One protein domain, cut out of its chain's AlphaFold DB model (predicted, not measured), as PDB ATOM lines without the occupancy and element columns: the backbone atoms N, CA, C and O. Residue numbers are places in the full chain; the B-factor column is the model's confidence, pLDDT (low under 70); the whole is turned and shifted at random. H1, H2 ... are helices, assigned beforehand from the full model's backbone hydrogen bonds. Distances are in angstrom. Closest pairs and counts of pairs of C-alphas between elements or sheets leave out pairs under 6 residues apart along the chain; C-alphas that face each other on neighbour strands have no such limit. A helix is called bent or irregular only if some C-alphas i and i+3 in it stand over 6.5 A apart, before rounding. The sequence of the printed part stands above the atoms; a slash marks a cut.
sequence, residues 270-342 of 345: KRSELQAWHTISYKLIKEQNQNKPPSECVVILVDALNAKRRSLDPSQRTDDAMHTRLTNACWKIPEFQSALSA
ATOM      1  N   LYS A 270     244.301 169.981 234.267       70.12
ATOM      2  CA  LYS A 270     245.089 170.550 233.162       70.12
ATOM      3  C   LYS A 270     246.598 170.360 233.356       70.12
ATOM      4  O   LYS A 270     247.297 170.021 232.399       70.12
ATOM      5  N   ARG A 271     247.109 170.559 234.577       71.06
ATOM      6  CA  ARG A 271     248.529 170.372 234.926       71.06
ATOM      7  C   ARG A 271     248.933 168.898 234.831       71.06
ATOM      8  O   ARG A 271     249.955 168.598 234.217       71.06
ATOM      9  N   SER A 272     248.116 167.995 235.369       75.00
ATOM     10  CA  SER A 272     248.322 166.545 235.316       75.00
ATOM     11  C   SER A 272     248.286 166.017 233.881       75.00
ATOM     12  O   SER A 272     249.189 165.292 233.464       75.00
ATOM     13  N   GLU A 273     247.323 166.454 233.065       80.06
ATOM     14  CA  GLU A 273     247.246 166.092 231.649       80.06
ATOM     15  C   GLU A 273     248.482 166.575 230.877       80.06
ATOM     16  O   GLU A 273     249.040 165.818 230.075       80.06
ATOM     17  N   LEU A 274     248.965 167.790 231.171       80.31
ATOM     18  CA  LEU A 274     250.192 168.337 230.590       80.31
ATOM     19  C   LEU A 274     251.441 167.561 231.031       80.31
ATOM     20  O   LEU A 274     252.292 167.233 230.203       80.31
ATOM     21  N   GLN A 275     251.554 167.211 232.312       81.81
ATOM     22  CA  GLN A 275     252.671 166.420 232.832       81.81
ATOM     23  C   GLN A 275     252.666 164.995 232.268       81.81
ATOM     24  O   GLN A 275     253.710 164.479 231.855       81.81
ATOM     25  N   ALA A 276     251.495 164.366 232.176       85.12
ATOM     26  CA  ALA A 276     251.328 163.073 231.532       85.12
ATOM     27  C   ALA A 276     251.744 163.149 230.056       85.12
ATOM     28  O   ALA A 276     252.479 162.283 229.578       85.12
ATOM     29  N   TRP A 277     251.381 164.224 229.351       88.75
ATOM     30  CA  TRP A 277     251.849 164.472 227.988       88.75
ATOM     31  C   TRP A 277     253.373 164.643 227.911       88.75
ATOM     32  O   TRP A 277     254.011 164.064 227.029       88.75
ATOM     33  N   HIS A 278     253.995 165.355 228.856       84.25
ATOM     34  CA  HIS A 278     255.457 165.493 228.972       84.25
ATOM     35  C   HIS A 278     256.185 164.193 229.351       84.25
ATOM     36  O   HIS A 278     257.366 164.038 229.043       84.25
ATOM     37  N   THR A 279     255.485 163.228 229.940       87.81
ATOM     38  CA  THR A 279     256.061 161.930 230.328       87.81
ATOM     39  C   THR A 279     256.147 160.951 229.150       87.81
ATOM     40  O   THR A 279     257.024 160.085 229.116       87.81
ATOM     41  N   ILE A 280     255.287 161.105 228.134       90.44
ATOM     42  CA  ILE A 280     255.282 160.258 226.929       90.44
ATOM     43  C   ILE A 280     256.603 160.420 226.154       90.44
ATOM     44  O   ILE A 280     256.838 161.416 225.482       90.44
ATOM     45  N   SER A 281     257.497 159.440 226.202       91.12
ATOM     46  CA  SER A 281     258.775 159.493 225.480       91.12
ATOM     47  C   SER A 281     258.937 158.284 224.575       91.12
ATOM     48  O   SER A 281     258.370 157.222 224.841       91.12
ATOM     49  N   TYR A 282     259.750 158.412 223.525       88.06
ATOM     50  CA  TYR A 282     260.072 157.263 222.678       88.06
ATOM     51  C   TYR A 282     260.717 156.139 223.498       88.06
ATOM     52  O   TYR A 282     260.412 154.969 223.284       88.06
ATOM     53  N   LYS A 283     261.554 156.491 224.485       89.38
ATOM     54  CA  LYS A 283     262.161 155.529 225.411       89.38
ATOM     55  C   LYS A 283     261.097 154.711 226.151       89.38
ATOM     56  O   LYS A 283     261.143 153.487 226.097       89.38
ATOM     57  N   LEU A 284     260.110 155.378 226.757       89.69
ATOM     58  CA  LEU A 284     259.001 154.719 227.454       89.69
ATOM     59  C   LEU A 284     258.195 153.811 226.511       89.69
ATOM     60  O   LEU A 284     257.931 152.656 226.836       89.69
ATOM     61  N   ILE A 285     257.849 154.305 225.316       90.06
ATOM     62  CA  ILE A 285     257.111 153.518 224.318       90.06
ATOM     63  C   ILE A 285     257.920 152.297 223.876       90.06
ATOM     64  O   ILE A 285     257.358 151.210 223.743       90.06
ATOM     65  N   LYS A 286     259.235 152.436 223.680       87.81
ATOM     66  CA  LYS A 286     260.109 151.331 223.277       87.81
ATOM     67  C   LYS A 286     260.248 150.278 224.377       87.81
ATOM     68  O   LYS A 286     260.201 149.088 224.071       87.81
ATOM     69  N   GLU A 287     260.355 150.698 225.635       90.12
ATOM     70  CA  GLU A 287     260.377 149.804 226.802       90.12
ATOM     71  C   GLU A 287     259.066 149.021 226.955       90.12
ATOM     72  O   GLU A 287     259.100 147.836 227.280       90.12
ATOM     73  N   GLN A 288     257.923 149.648 226.659       89.56
ATOM     74  CA  GLN A 288     256.600 149.011 226.682       89.56
ATOM     75  C   GLN A 288     256.313 148.144 225.443       89.56
ATOM     76  O   GLN A 288     255.424 147.298 225.472       89.56
ATOM     77  N   ASN A 289     257.063 148.333 224.352       89.69
ATOM     78  CA  ASN A 289     256.847 147.675 223.059       89.69
ATOM     79  C   ASN A 289     258.140 147.039 222.520       89.69
ATOM     80  O   ASN A 289     258.504 147.226 221.357       89.69
ATOM     81  N   GLN A 290     258.842 146.267 223.355       86.50
ATOM     82  CA  GLN A 290     260.145 145.678 223.001       86.50
ATOM     83  C   GLN A 290     260.086 144.792 221.747       86.50
ATOM     84  O   GLN A 290     261.038 144.758 220.969       86.50
ATOM     85  N   ASN A 291     258.939 144.150 221.512       89.50
ATOM     86  CA  ASN A 291     258.713 143.227 220.397       89.50
ATOM     87  C   ASN A 291     258.416 143.929 219.062       89.50
ATOM     88  O   ASN A 291     258.326 143.263 218.033       89.50
ATOM     89  N   LYS A 292     258.225 145.254 219.066       89.25
ATOM     90  CA  LYS A 292     257.866 146.026 217.872       89.25
ATOM     91  C   LYS A 292     259.093 146.673 217.226       89.25
ATOM     92  O   LYS A 292     260.027 147.075 217.936       89.25
ATOM     93  N   PRO A 293     259.120 146.811 215.889       88.00
ATOM     94  CA  PRO A 293     260.196 147.515 215.208       88.00
ATOM     95  C   PRO A 293     260.214 149.005 215.601       88.00
ATOM     96  O   PRO A 293     259.166 149.575 215.908       88.00
ATOM     97  N   PRO A 294     261.389 149.666 215.573       84.00
ATOM     98  CA  PRO A 294     261.529 151.092 215.887       84.00
ATOM     99  C   PRO A 294     260.540 152.007 215.152       84.00
ATOM    100  O   PRO A 294     259.964 152.902 215.762       84.00
ATOM    101  N   SER A 295     260.291 151.751 213.865       83.12
ATOM    102  CA  SER A 295     259.343 152.518 213.049       83.12
ATOM    103  C   SER A 295     257.911 152.450 213.584       83.12
ATOM    104  O   SER A 295     257.226 153.467 213.636       83.12
ATOM    105  N   GLU A 296     257.463 151.282 214.045       87.94
ATOM    106  CA  GLU A 296     256.134 151.123 214.639       87.94
ATOM    107  C   GLU A 296     256.057 151.792 216.020       87.94
ATOM    108  O   GLU A 296     255.040 152.393 216.357       87.94
ATOM    109  N   CYS A 297     257.147 151.787 216.798       86.75
ATOM    110  CA  CYS A 297     257.220 152.550 218.049       86.75
ATOM    111  C   CYS A 297     257.082 154.067 217.824       86.75
ATOM    112  O   CYS A 297     256.483 154.742 218.660       86.75
ATOM    113  N   VAL A 298     257.587 154.607 216.707       85.25
ATOM    114  CA  VAL A 298     257.389 156.025 216.347       85.25
ATOM    115  C   VAL A 298     255.918 156.319 216.053       85.25
ATOM    116  O   VAL A 298     255.398 157.319 216.539       85.25
ATOM    117  N   VAL A 299     255.226 155.445 215.317       88.94
ATOM    118  CA  VAL A 299     253.784 155.609 215.049       88.94
ATOM    119  C   VAL A 299     252.994 155.618 216.359       88.94
ATOM    120  O   VAL A 299     252.234 156.546 216.613       88.94
ATOM    121  N   ILE A 300     253.264 154.657 217.247       89.88
ATOM    122  CA  ILE A 300     252.612 154.571 218.564       89.88
ATOM    123  C   ILE A 300     252.882 155.824 219.406       89.88
ATOM    124  O   ILE A 300     251.985 156.308 220.095       89.88
ATOM    125  N   LEU A 301     254.101 156.367 219.355       90.25
ATOM    126  CA  LEU A 301     254.446 157.608 220.046       90.25
ATOM    127  C   LEU A 301     253.597 158.783 219.548       90.25
ATOM    128  O   LEU A 301     253.039 159.523 220.359       90.25
ATOM    129  N   VAL A 302     253.509 158.956 218.228       88.94
ATOM    130  CA  VAL A 302     252.733 160.034 217.603       88.94
ATOM    131  C   VAL A 302     251.254 159.900 217.962       88.94
ATOM    132  O   VAL A 302     250.635 160.887 218.362       88.94
ATOM    133  N   ASP A 303     250.703 158.690 217.892       89.56
ATOM    134  CA  ASP A 303     249.308 158.418 218.241       89.56
ATOM    135  C   ASP A 303     249.024 158.704 219.720       89.56
ATOM    136  O   ASP A 303     248.034 159.363 220.041       89.56
ATOM    137  N   ALA A 304     249.914 158.285 220.625       89.25
ATOM    138  CA  ALA A 304     249.781 158.541 222.058       89.25
ATOM    139  C   ALA A 304     249.827 160.043 222.381       89.25
ATOM    140  O   ALA A 304     248.990 160.548 223.134       89.25
ATOM    141  N   LEU A 305     250.770 160.776 221.778       89.19
ATOM    142  CA  LEU A 305     250.875 162.225 221.941       89.19
ATOM    143  C   LEU A 305     249.645 162.948 221.382       89.19
ATOM    144  O   LEU A 305     249.139 163.853 222.039       89.19
ATOM    145  N   ASN A 306     249.133 162.538 220.218       86.44
ATOM    146  CA  ASN A 306     247.941 163.130 219.603       86.44
ATOM    147  C   ASN A 306     246.648 162.806 220.353       86.44
ATOM    148  O   ASN A 306     245.753 163.651 220.422       86.44
ATOM    149  N   ALA A 307     246.524 161.601 220.906       85.25
ATOM    150  CA  ALA A 307     245.392 161.236 221.747       85.25
ATOM    151  C   ALA A 307     245.349 162.125 222.996       85.25
ATOM    152  O   ALA A 307     244.309 162.708 223.300       85.25
ATOM    153  N   LYS A 308     246.500 162.302 223.655       85.94
ATOM    154  CA  LYS A 308     246.631 163.136 224.854       85.94
ATOM    155  C   LYS A 308     246.538 164.636 224.552       85.94
ATOM    156  O   LYS A 308     245.999 165.380 225.354       85.94
ATOM    157  N   ARG A 309     246.963 165.092 223.365       85.69
ATOM    158  CA  ARG A 309     246.853 166.503 222.936       85.69
ATOM    159  C   ARG A 309     245.427 167.047 223.075       85.69
ATOM    160  O   ARG A 309     245.246 168.216 223.389       85.69
ATOM    161  N   ARG A 310     244.404 166.209 222.873       80.50
ATOM    162  CA  ARG A 310     242.988 166.622 222.893       80.50
ATOM    163  C   ARG A 310     242.472 167.019 224.279       80.50
ATOM    164  O   ARG A 310     241.475 167.730 224.347       80.50
ATOM    165  N   SER A 311     243.103 166.570 225.364       76.25
ATOM    166  CA  SER A 311     242.728 166.936 226.740       76.25
ATOM    167  C   SER A 311     243.521 168.124 227.290       76.25
ATOM    168  O   SER A 311     243.208 168.621 228.368       76.25
ATOM    169  N   LEU A 312     244.525 168.621 226.560       80.44
ATOM    170  CA  LEU A 312     245.326 169.770 226.990       80.44
ATOM    171  C   LEU A 312     244.584 171.088 226.800       80.44
ATOM    172  O   LEU A 312     243.612 171.163 226.056       80.44
ATOM    173  N   ASP A 313     245.080 172.155 227.416       73.69
ATOM    174  CA  ASP A 313     244.592 173.509 227.159       73.69
ATOM    175  C   ASP A 313     244.751 173.892 225.668       73.69
ATOM    176  O   ASP A 313     245.748 173.492 225.058       73.69
ATOM    177  N   PRO A 314     243.826 174.667 225.058       76.69
ATOM    178  CA  PRO A 314     243.909 175.054 223.647       76.69
ATOM    179  C   PRO A 314     245.265 175.630 223.219       76.69
ATOM    180  O   PRO A 314     245.723 175.352 222.111       76.69
ATOM    181  N   SER A 315     245.947 176.360 224.108       73.62
ATOM    182  CA  SER A 315     247.293 176.901 223.861       73.62
ATOM    183  C   SER A 315     248.359 175.828 223.581       73.62
ATOM    184  O   SER A 315     249.327 176.096 222.875       73.62
ATOM    185  N   GLN A 316     248.170 174.608 224.091       75.25
ATOM    186  CA  GLN A 316     249.082 173.468 223.944       75.25
ATOM    187  C   GLN A 316     248.674 172.515 222.808       75.25
ATOM    188  O   GLN A 316     249.366 171.533 222.541       75.25
ATOM    189  N   ARG A 317     247.551 172.780 222.125       81.12
ATOM    190  CA  ARG A 317     247.052 171.944 221.019       81.12
ATOM    191  C   ARG A 317     247.637 172.323 219.656       81.12
ATOM    192  O   ARG A 317     247.328 171.654 218.674       81.12
ATOM    193  N   THR A 318     248.457 173.372 219.584       82.50
ATOM    194  CA  THR A 318     249.024 173.880 218.328       82.50
ATOM    195  C   THR A 318     250.013 172.897 217.703       82.50
ATOM    196  O   THR A 318     250.584 172.032 218.375       82.50
ATOM    197  N   ASP A 319     250.229 173.029 216.396       81.75
ATOM    198  CA  ASP A 319     251.198 172.191 215.688       81.75
ATOM    199  C   ASP A 319     252.641 172.511 216.111       81.75
ATOM    200  O   ASP A 319     253.446 171.593 216.251       81.75
ATOM    201  N   ASP A 320     252.938 173.766 216.464       78.31
ATOM    202  CA  ASP A 320     254.235 174.168 217.030       78.31
ATOM    203  C   ASP A 320     254.510 173.507 218.389       78.31
ATOM    204  O   ASP A 320     255.617 173.011 218.646       78.31
ATOM    205  N   ALA A 321     253.496 173.450 219.263       79.00
ATOM    206  CA  ALA A 321     253.596 172.757 220.544       79.00
ATOM    207  C   ALA A 321     253.808 171.251 220.333       79.00
ATOM    208  O   ALA A 321     254.655 170.645 220.990       79.00
ATOM    209  N   MET A 322     253.106 170.652 219.364       85.44
ATOM    210  CA  MET A 322     253.275 169.245 219.000       85.44
ATOM    211  C   MET A 322     254.671 168.954 218.428       85.44
ATOM    212  O   MET A 322     255.300 167.971 218.821       85.44
ATOM    213  N   HIS A 323     255.192 169.815 217.552       79.38
ATOM    214  CA  HIS A 323     256.535 169.685 216.985       79.38
ATOM    215  C   HIS A 323     257.617 169.760 218.071       79.38
ATOM    216  O   HIS A 323     258.489 168.889 218.173       79.38
ATOM    217  N   THR A 324     257.519 170.768 218.942       80.44
ATOM    218  CA  THR A 324     258.407 170.930 220.102       80.44
ATOM    219  C   THR A 324     258.333 169.706 221.011       80.44
ATOM    220  O   THR A 324     259.352 169.177 221.465       80.44
ATOM    221  N   ARG A 325     257.123 169.188 221.237       85.25
ATOM    222  CA  ARG A 325     256.916 168.013 222.072       85.25
ATOM    223  C   ARG A 325     257.527 166.753 221.478       85.25
ATOM    224  O   ARG A 325     258.184 166.027 222.223       85.25
ATOM    225  N   LEU A 326     257.320 166.487 220.191       82.94
ATOM    226  CA  LEU A 326     257.904 165.341 219.487       82.94
ATOM    227  C   LEU A 326     259.432 165.387 219.539       82.94
ATOM    228  O   LEU A 326     260.064 164.389 219.885       82.94
ATOM    229  N   THR A 327     260.011 166.567 219.310       79.69
ATOM    230  CA  THR A 327     261.455 166.808 219.445       79.69
ATOM    231  C   THR A 327     261.947 166.427 220.842       79.69
ATOM    232  O   THR A 327     262.884 165.642 220.982       79.69
ATOM    233  N   ASN A 328     261.255 166.889 221.888       81.81
ATOM    234  CA  ASN A 328     261.595 166.573 223.275       81.81
ATOM    235  C   ASN A 328     261.374 165.090 223.630       81.81
ATOM    236  O   ASN A 328     262.144 164.520 224.398       81.81
ATOM    237  N   ALA A 329     260.345 164.439 223.075       83.88
ATOM    238  CA  ALA A 329     260.035 163.024 223.319       83.88
ATOM    239  C   ALA A 329     261.107 162.077 222.761       83.88
ATOM    240  O   ALA A 329     261.282 160.971 223.281       83.88
ATOM    241  N   CYS A 330     261.801 162.524 221.713       83.12
ATOM    242  CA  CYS A 330     262.879 161.812 221.034       83.12
ATOM    243  C   CYS A 330     264.279 162.309 221.446       83.12
ATOM    244  O   CYS A 330     265.289 161.798 220.959       83.12
ATOM    245  N   TRP A 331     264.363 163.298 222.341       77.81
ATOM    246  CA  TRP A 331     265.625 163.901 222.764       77.81
ATOM    247  C   TRP A 331     266.520 162.885 223.493       77.81
ATOM    248  O   TRP A 331     266.042 162.064 224.275       77.81
ATOM    249  N   LYS A 332     267.841 162.961 223.263       72.94
ATOM    250  CA  LYS A 332     268.874 162.022 223.770       72.94
ATOM    251  C   LYS A 332     268.788 160.583 223.242       72.94
ATOM    252  O   LYS A 332     269.452 159.707 223.794       72.94
ATOM    253  N   ILE A 333     268.035 160.332 222.174       78.94
ATOM    254  CA  ILE A 333     268.038 159.037 221.489       78.94
ATOM    255  C   ILE A 333     268.945 159.141 220.253       78.94
ATOM    256  O   ILE A 333     268.651 159.947 219.365       78.94
ATOM    257  N   PRO A 334     270.061 158.388 220.204       74.38
ATOM    258  CA  PRO A 334     271.069 158.501 219.146       74.38
ATOM    259  C   PRO A 334     270.491 158.399 217.730       74.38
ATOM    260  O   PRO A 334     270.891 159.138 216.836       74.38
ATOM    261  N   GLU A 335     269.501 157.529 217.542       76.94
ATOM    262  CA  GLU A 335     268.858 157.234 216.262       76.94
ATOM    263  C   GLU A 335     268.092 158.431 215.677       76.94
ATOM    264  O   GLU A 335     267.900 158.497 214.465       76.94
ATOM    265  N   PHE A 336     267.679 159.391 216.514       77.31
ATOM    266  CA  PHE A 336     266.943 160.584 216.084       77.31
ATOM    267  C   PHE A 336     267.804 161.850 216.036       77.31
ATOM    268  O   PHE A 336     267.356 162.864 215.508       77.31
ATOM    269  N   GLN A 337     269.045 161.825 216.538       69.50
ATOM    270  CA  GLN A 337     269.885 163.029 216.618       69.50
ATOM    271  C   GLN A 337     270.152 163.677 215.255       69.50
ATOM    272  O   GLN A 337     270.152 164.902 215.166       69.50
ATOM    273  N   SER A 338     270.336 162.892 214.191       69.19
ATOM    274  CA  SER A 338     270.551 163.419 212.836       69.19
ATOM    275  C   SER A 338     269.314 164.122 212.270       69.19
ATOM    276  O   SER A 338     269.444 165.163 211.634       69.19
ATOM    277  N   ALA A 339     268.120 163.591 212.542       65.81
ATOM    278  CA  ALA A 339     266.851 164.157 212.091       65.81
ATOM    279  C   ALA A 339     266.435 165.393 212.909       65.81
ATOM    280  O   ALA A 339     265.892 166.336 212.350       65.81
ATOM    281  N   LEU A 340     266.722 165.408 214.216       63.91
ATOM    282  CA  LEU A 340     266.392 166.521 215.119       63.91
ATOM    283  C   LEU A 340     267.384 167.694 215.038       63.91
ATOM    284  O   LEU A 340     267.061 168.796 215.470       63.91
ATOM    285  N   SER A 341     268.595 167.462 214.518       59.88
ATOM    286  CA  SER A 341     269.620 168.506 214.328       59.88
ATOM    287  C   SER A 341     269.541 169.184 212.956       59.88
ATOM    288  O   SER A 341     270.291 170.125 212.696       59.88
ATOM    289  N   ALA A 342     268.670 168.704 212.065       53.16
ATOM    290  CA  ALA A 342     268.430 169.341 210.780       53.16
ATOM    291  C   ALA A 342     267.505 170.555 210.992       53.16
ATOM    292  O   ALA A 342     266.407 170.382 211.523       53.16
TER     293      ALA A 342
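This is residues 270 to 342 of the 345 residues of an uncharacterized protein of Uncinula necator (UniProt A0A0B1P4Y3). Two nearly antiparallel helices, H1 and H3, make an open frame with short H2 set crosswise by the first half of H3, and H4 slants over this frame, its last residues reaching toward the space between H1, H2 and H3. H5 lies at one end beyond H4, away from H1, H2 and H3, and is the loosest part. The printed part has 73 residues with five named helices in the order H1, H2, H3, H4, H5 and no named strand; its class is all helix. It is compact, with a radius of gyration of the C-alphas of 12.3 A, and the C-alphas span 32 by 28 by 16 A along their three main axes.

H1, residues 270 to 279, touches H3, residues 294 to 309, at a shallow tilt of 7 degrees, opposite ways. Their closest C-alphas, those of Trp 277 and Lys 308, are 6.2 A apart, and H3 touches H1 with residues 305 to 309 alone. H2, residues 282 to 288, is apart from H1. H2 touches H3 about perpendicular, at 77 degrees, with the closest C-alphas, those of Lys 286 and Cys 297, 6.1 A apart; here H3 takes part with residues 294 to 301 alone. H4, residues 319 to 329, is close to H3 but not clearly touching, at a steep tilt of 49 degrees, opposite ways; the closest C-alphas are those of Val 302 and Leu 326, 7.6 A apart. H4 is also close to H1 but not clearly touching, with the C-alphas of His 278 and Arg 325 closest at 7.5 A, and the same holds for H2, with those of Tyr 282 and Ala 329 closest at 5.8 A. H5, residues 334 to 340, is close to H4 but not clearly touching, with the C-alphas of Thr 327 and Leu 340 closest at 6.6 A. H5 is apart from H1, H2 and H3. In H1, H2, H3 and H4 every O i to N i+4 pair is within hydrogen-bond range; in H5 1 of 3 is, beside 2 of 4 O i to N i+3 pairs.

H1 begins at C-alpha 270, (245.089, 170.550, 233.162), and is 14.2 A long from first to last C-alpha. H2 is 9.8 A long. H3, the longest helix, measures 22.4 A and ends at C-alpha 309, (246.853, 166.503, 222.936). H4 is 14.8 A long. H5 is 10.1 A long, ends at C-alpha 340, (266.392, 166.521, 215.119), and is irregular, with C-alphas 335 and 338 7.3 A apart.

The two C-alphas farthest apart, those of Asn 291 and Ser 315, are 35.7 A apart. The printed part has no cut. The links H1 to H2, H2 to H3 and H4 to H5 are tight, and the link H3 to H4, of 9 residues, is short. The mean pLDDT of the printed part is 81.8, and residues 337 to 342 are under 70.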